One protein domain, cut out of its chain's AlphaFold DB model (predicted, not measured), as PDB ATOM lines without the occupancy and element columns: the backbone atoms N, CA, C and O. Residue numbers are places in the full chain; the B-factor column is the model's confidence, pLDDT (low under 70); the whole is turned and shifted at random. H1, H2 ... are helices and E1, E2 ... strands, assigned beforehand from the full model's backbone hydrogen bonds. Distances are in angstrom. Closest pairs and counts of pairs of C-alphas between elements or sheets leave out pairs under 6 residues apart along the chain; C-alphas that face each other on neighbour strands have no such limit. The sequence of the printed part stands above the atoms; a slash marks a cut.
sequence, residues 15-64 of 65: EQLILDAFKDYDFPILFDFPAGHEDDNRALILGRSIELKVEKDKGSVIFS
ATOM      1  N   GLU A  15     137.777 171.458 162.798       89.69
ATOM      2  CA  GLU A  15     137.467 170.304 163.637       89.69
ATOM      3  C   GLU A  15     135.996 170.336 164.052       89.69
ATOM      4  O   GLU A  15     135.301 169.327 163.973       89.69
ATOM      5  N   GLN A  16     135.483 171.518 164.408       90.31
ATOM      6  CA  GLN A  16     134.072 171.706 164.751       90.31
ATOM      7  C   GLN A  16     133.156 171.486 163.545       90.31
ATOM      8  O   GLN A  16     132.091 170.902 163.701       90.31
ATOM      9  N   LEU A  17     133.566 171.894 162.339       90.75
ATOM     10  CA  LEU A  17     132.792 171.623 161.122       90.75
ATOM     11  C   LEU A  17     132.703 170.121 160.828       90.75
ATOM     12  O   LEU A  17     131.638 169.638 160.454       90.75
ATOM     13  N   ILE A  18     133.804 169.390 161.016       91.75
ATOM     14  CA  ILE A  18     133.838 167.932 160.857       91.75
ATOM     15  C   ILE A  18     132.930 167.274 161.906       91.75
ATOM     16  O   ILE A  18     132.082 166.461 161.550       91.75
ATOM     17  N   LEU A  19     133.044 167.664 163.180       92.88
ATOM     18  CA  LEU A  19     132.193 167.139 164.253       92.88
ATOM     19  C   LEU A  19     130.705 167.426 164.004       92.88
ATOM     20  O   LEU A  19     129.881 166.530 164.151       92.88
ATOM     21  N   ASP A  20     130.359 168.640 163.572       93.31
ATOM     22  CA  ASP A  20     128.980 169.017 163.249       93.31
ATOM     23  C   ASP A  20     128.416 168.192 162.081       93.31
ATOM     24  O   ASP A  20     127.241 167.820 162.100       93.31
ATOM     25  N   ALA A  21     129.238 167.904 161.066       93.94
ATOM     26  CA  ALA A  21     128.835 167.118 159.901       93.94
ATOM     27  C   ALA A  21     128.567 165.645 160.243       93.94
ATOM     28  O   ALA A  21     127.721 165.016 159.607       93.94
ATOM     29  N   PHE A  22     129.261 165.107 161.250       95.38
ATOM     30  CA  PHE A  22     129.151 163.707 161.663       95.38
ATOM     31  C   PHE A  22     128.437 163.501 163.003       95.38
ATOM     32  O   PHE A  22     128.409 162.386 163.508       95.38
ATOM     33  N   LYS A  23     127.809 164.542 163.557       94.44
ATOM     34  CA  LYS A  23     127.146 164.520 164.873       94.44
ATOM     35  C   LYS A  23     126.093 163.416 165.053       94.44
ATOM     36  O   LYS A  23     125.797 163.043 166.182       94.44
ATOM     37  N   ASP A  24     125.503 162.944 163.954       96.50
ATOM     38  CA  ASP A  24     124.438 161.937 163.952       96.50
ATOM     39  C   ASP A  24     124.991 160.498 163.837       96.50
ATOM     40  O   ASP A  24     124.220 159.539 163.787       96.50
ATOM     41  N   TYR A  25     126.319 160.332 163.793       95.81
ATOM     42  CA  TYR A  25     126.995 159.042 163.694       95.81
ATOM     43  C   TYR A  25     127.796 158.716 164.958       95.81
ATOM     44  O   TYR A  25     128.401 159.591 165.572       95.81
ATOM     45  N   ASP A  26     127.844 157.428 165.304       92.56
ATOM     46  CA  ASP A  26     128.562 156.915 166.474       92.56
ATOM     47  C   ASP A  26     129.835 156.173 166.048       92.56
ATOM     48  O   ASP A  26     129.897 154.942 166.009       92.56
ATOM     49  N   PHE A  27     130.850 156.934 165.637       92.94
ATOM     50  CA  PHE A  27     132.192 156.408 165.392       92.94
ATOM     51  C   PHE A  27     133.265 157.393 165.875       92.94
ATOM     52  O   PHE A  27     133.056 158.608 165.840       92.94
ATOM     53  N   PRO A  28     134.433 156.898 166.324       92.75
ATOM     54  CA  PRO A  28     135.504 157.765 166.794       92.75
ATOM     55  C   PRO A  28     136.144 158.540 165.636       92.75
ATOM     56  O   PRO A  28     136.437 157.981 164.580       92.75
ATOM     57  N   ILE A  29     136.422 159.824 165.869       93.75
ATOM     58  CA  ILE A  29     137.150 160.700 164.945       93.75
ATOM     59  C   ILE A  29     138.475 161.082 165.605       93.75
ATOM     60  O   ILE A  29     138.489 161.624 166.708       93.75
ATOM     61  N   LEU A  30     139.587 160.783 164.931       94.06
ATOM     62  CA  LEU A  30     140.935 161.136 165.370       94.06
ATOM     63  C   LEU A  30     141.481 162.267 164.495       94.06
ATOM     64  O   LEU A  30     141.581 162.115 163.278       94.06
ATOM     65  N   PHE A  31     141.845 163.379 165.127       91.69
ATOM     66  CA  PHE A  31     142.529 164.503 164.484       91.69
ATOM     67  C   PHE A  31     144.052 164.360 164.615       91.69
ATOM     68  O   PHE A  31     144.534 163.521 165.376       91.69
ATOM     69  N   ASP A  32     144.798 165.160 163.848       89.69
ATOM     70  CA  ASP A  32     146.267 165.251 163.914       89.69
ATOM     71  C   ASP A  32     147.010 163.914 163.740       89.69
ATOM     72  O   ASP A  32     148.069 163.673 164.322       89.69
ATOM     73  N   PHE A  33     146.462 163.016 162.917       91.56
ATOM     74  CA  PHE A  33     147.144 161.770 162.583       91.56
ATOM     75  C   PHE A  33     148.397 162.060 161.727       91.56
ATOM     76  O   PHE A  33     148.293 162.833 160.771       91.56
ATOM     77  N   PRO A  34     149.563 161.436 162.007       92.31
ATOM     78  CA  PRO A  34     150.829 161.720 161.326       92.31
ATOM     79  C   PRO A  34     150.865 161.093 159.926       92.31
ATOM     80  O   PRO A  34     151.596 160.140 159.671       92.31
ATOM     81  N   ALA A  35     150.026 161.585 159.020       89.94
ATOM     82  CA  ALA A  35     149.997 161.213 157.615       89.94
ATOM     83  C   ALA A  35     149.630 162.427 156.752       89.94
ATOM     84  O   ALA A  35     148.846 163.289 157.150       89.94
ATOM     85  N   GLY A  36     150.174 162.486 155.538       86.88
ATOM     86  CA  GLY A  36     149.905 163.554 154.578       86.88
ATOM     87  C   GLY A  36     151.185 164.227 154.098       86.88
ATOM     88  O   GLY A  36     152.115 163.559 153.668       86.88
ATOM     89  N   HIS A  37     151.219 165.560 154.131       86.62
ATOM     90  CA  HIS A  37     152.372 166.355 153.681       86.62
ATOM     91  C   HIS A  37     153.083 167.035 154.864       86.62
ATOM     92  O   HIS A  37     153.407 168.219 154.775       86.62
ATOM     93  N   GLU A  38     153.163 166.357 156.010       85.81
ATOM     94  CA  GLU A  38     153.934 166.796 157.188       85.81
ATOM     95  C   GLU A  38     155.303 166.107 157.236       85.81
ATOM     96  O   GLU A  38     155.518 165.119 156.534       85.81
ATOM     97  N   ASP A  39     156.209 166.609 158.080       89.69
ATOM     98  CA  ASP A  39     157.526 165.995 158.301       89.69
ATOM     99  C   ASP A  39     157.404 164.599 158.947       89.69
ATOM    100  O   ASP A  39     158.016 163.642 158.470       89.69
ATOM    101  N   ASP A  40     156.577 164.453 159.997       91.56
ATOM    102  CA  ASP A  40     156.162 163.133 160.508       91.56
ATOM    103  C   ASP A  40     155.008 162.607 159.644       91.56
ATOM    104  O   ASP A  40     153.834 162.911 159.869       91.56
ATOM    105  N   ASN A  41     155.366 161.845 158.610       92.62
ATOM    106  CA  ASN A  41     154.440 161.233 157.664       92.62
ATOM    107  C   ASN A  41     154.621 159.714 157.643       92.62
ATOM    108  O   ASN A  41     155.496 159.167 156.967       92.62
ATOM    109  N   ARG A  42     153.778 159.024 158.404       93.12
ATOM    110  CA  ARG A  42     153.792 157.574 158.563       93.12
ATOM    111  C   ARG A  42     152.936 156.919 157.489       93.12
ATOM    112  O   ARG A  42     151.819 157.348 157.201       93.12
ATOM    113  N   ALA A  43     153.460 155.842 156.912       91.31
ATOM    114  CA  ALA A  43     152.747 155.074 155.901       91.31
ATOM    115  C   ALA A  43     151.482 154.429 156.486       91.31
ATOM    116  O   ALA A  43     151.523 153.774 157.529       91.31
ATOM    117  N   LEU A  44     150.366 154.573 155.773       91.62
ATOM    118  CA  LEU A  44     149.130 153.853 156.063       91.62
ATOM    119  C   LEU A  44     149.171 152.474 155.402       91.62
ATOM    120  O   LEU A  44     149.376 152.363 154.192       91.62
ATOM    121  N   ILE A  45     148.937 151.421 156.185       93.12
ATOM    122  CA  ILE A  45     148.875 150.051 155.669       93.12
ATOM    123  C   ILE A  45     147.450 149.776 155.183       93.12
ATOM    124  O   ILE A  45     146.567 149.398 155.952       93.12
ATOM    125  N   LEU A  46     147.214 150.006 153.893       93.06
ATOM    126  CA  LEU A  46     145.900 149.814 153.282       93.06
ATOM    127  C   LEU A  46     145.538 148.325 153.184       93.06
ATOM    128  O   LEU A  46     146.386 147.482 152.901       93.06
ATOM    129  N   GLY A  47     144.259 148.010 153.396       94.31
ATOM    130  CA  GLY A  47     143.737 146.639 153.354       94.31
ATOM    131  C   GLY A  47     143.875 145.855 154.663       94.31
ATOM    132  O   GLY A  47     143.420 144.716 154.726       94.31
ATOM    133  N   ARG A  48     144.460 146.448 155.712       93.19
ATOM    134  CA  ARG A  48     144.484 145.877 157.064       93.19
ATOM    135  C   ARG A  48     143.309 146.367 157.900       93.19
ATOM    136  O   ARG A  48     142.878 147.512 157.772       93.19
ATOM    137  N   SER A  49     142.830 145.500 158.786       95.31
ATOM    138  CA  SER A  49     141.952 145.906 159.881       95.31
ATOM    139  C   SER A  49     142.756 146.679 160.924       95.31
ATOM    140  O   SER A  49     143.939 146.406 161.132       95.31
ATOM    141  N   ILE A  50     142.113 147.655 161.564       94.81
ATOM    142  CA  ILE A  50     142.724 148.454 162.624       94.81
ATOM    143  C   ILE A  50     141.828 148.489 163.857       94.81
ATOM    144  O   ILE A  50     140.601 148.482 163.743       94.81
ATOM    145  N   GLU A  51     142.449 148.607 165.023       95.19
ATOM    146  CA  GLU A  51     141.800 149.066 166.244       95.19
ATOM    147  C   GLU A  51     142.123 150.551 166.436       95.19
ATOM    148  O   GLU A  51     143.290 150.939 166.562       95.19
ATOM    149  N   LEU A  52     141.085 151.389 166.427       95.25
ATOM    150  CA  LEU A  52     141.184 152.826 166.664       95.25
ATOM    151  C   LEU A  52     140.586 153.154 168.031       95.25
ATOM    152  O   LEU A  52     139.398 152.937 168.265       95.25
ATOM    153  N   LYS A  53     141.400 153.738 168.912       95.06
ATOM    154  CA  LYS A  53     140.972 154.219 170.227       95.06
ATOM    155  C   LYS A  53     141.257 155.709 170.350       95.06
ATOM    156  O   LYS A  53     142.396 156.138 170.174       95.06
ATOM    157  N   VAL A  54     140.227 156.483 170.676       94.81
ATOM    158  CA  VAL A  54     140.317 157.932 170.894       94.81
ATOM    159  C   VAL A  54     139.938 158.221 172.342       94.81
ATOM    160  O   VAL A  54     138.856 157.859 172.797       94.81
ATOM    161  N   GLU A  55     140.856 158.834 173.078       92.50
ATOM    162  CA  GLU A  55     140.664 159.331 174.439       92.50
ATOM    163  C   GLU A  55     140.826 160.860 174.436       92.50
ATOM    164  O   GLU A  55     141.192 161.454 173.424       92.50
ATOM    165  N   LYS A  56     140.561 161.516 175.570       87.50
ATOM    166  CA  LYS A  56     140.517 162.986 175.658       87.50
ATOM    167  C   LYS A  56     141.784 163.684 175.140       87.50
ATOM    168  O   LYS A  56     141.672 164.678 174.436       87.50
ATOM    169  N   ASP A  57     142.956 163.143 175.478       90.50
ATOM    170  CA  ASP A  57     144.257 163.773 175.203       90.50
ATOM    171  C   ASP A  57     145.194 162.876 174.369       90.50
ATOM    172  O   ASP A  57     146.368 163.194 174.184       90.50
ATOM    173  N   LYS A  58     144.715 161.714 173.900       92.25
ATOM    174  CA  LYS A  58     145.523 160.763 173.122       92.25
ATOM    175  C   LYS A  58     144.665 159.913 172.191       92.25
ATOM    176  O   LYS A  58     143.548 159.535 172.531       92.25
ATOM    177  N   GLY A  59     145.242 159.541 171.056       93.06
ATOM    178  CA  GLY A  59     144.697 158.534 170.151       93.06
ATOM    179  C   GLY A  59     145.699 157.410 169.918       93.06
ATOM    180  O   GLY A  59     146.908 157.631 169.959       93.06
ATOM    181  N   SER A  60     145.205 156.202 169.666       94.19
ATOM    182  CA  SER A  60     146.028 155.069 169.245       94.19
ATOM    183  C   SER A  60     145.388 154.340 168.074       94.19
ATOM    184  O   SER A  60     144.191 154.052 168.099       94.19
ATOM    185  N   VAL A  61     146.213 154.008 167.082       94.94
ATOM    186  CA  VAL A  61     145.861 153.156 165.943       94.94
ATOM    187  C   VAL A  61     146.767 151.936 165.976       94.94
ATOM    188  O   VAL A  61     147.990 152.078 165.943       94.94
ATOM    189  N   ILE A  62     146.171 150.751 166.053       94.50
ATOM    190  CA  ILE A  62     146.881 149.470 166.031       94.50
ATOM    191  C   ILE A  62     146.450 148.730 164.772       94.50
ATOM    192  O   ILE A  62     145.262 148.494 164.573       94.50
ATOM    193  N   PHE A  63     147.406 148.377 163.917       93.75
ATOM    194  CA  PHE A  63     147.144 147.552 162.740       93.75
ATOM    195  C   PHE A  63     147.139 146.080 163.142       93.75
ATOM    196  O   PHE A  63     148.054 145.626 163.827       93.75
ATOM    197  N   SER A  64     146.105 145.353 162.728       90.94
ATOM    198  CA  SER A  64     146.017 143.902 162.887       90.94
ATOM    199  C   SER A  64     146.745 143.185 161.746       90.94
ATOM    200  O   SER A  64     146.833 143.718 160.632       90.94
TER     201      SER A  64
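What this domain is: This is residues 15 to 64 of the 65 residues of the protein "LD-carboxypeptidase" of Flavobacteriaceae bacterium (UniProt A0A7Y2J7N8). This is a piece with little regular structure: a small two-stranded hairpin, E1 and E2, and a long winding stretch, residues 23 to 49, that leads to it from one short helix, H1, at the far side. Residues 20 to 26, of which 20 to 22 belong to H1, stick out. The 50 printed residues run H1, E1, E2, the sheet is antiparallel, and the class is mixed, with 18 residues in named elements. The whole is loose, with a radius of gyration of the C-alphas of 12.4 A and spans of 29 by 25 by 22 A.

How they stand to each other: E1, residues 50 to 54, and E2, residues 59 to 63, form an antiparallel hairpin at 173 degrees. N 51 and O 62 are within hydrogen-bond range at 2.9 A. H1, residues 15 to 22, is apart from E2; every O i to N i+4 pair in H1 is within hydrogen-bond range.

Where its parts are: E1 spans 12.8 A and E2 13.5 A, ending at C-alpha 63 (147.144, 147.552, 162.740). H1 spans 10.8 A from C-alpha 15 (137.467, 170.304, 163.637).

The domain as a whole: The farthest C-alphas, of Asp 24 and Asp 39, are 33.8 A apart. The link H1 to E1 is long. The printed part has no cut, and no printed residue is under 70 in pLDDT.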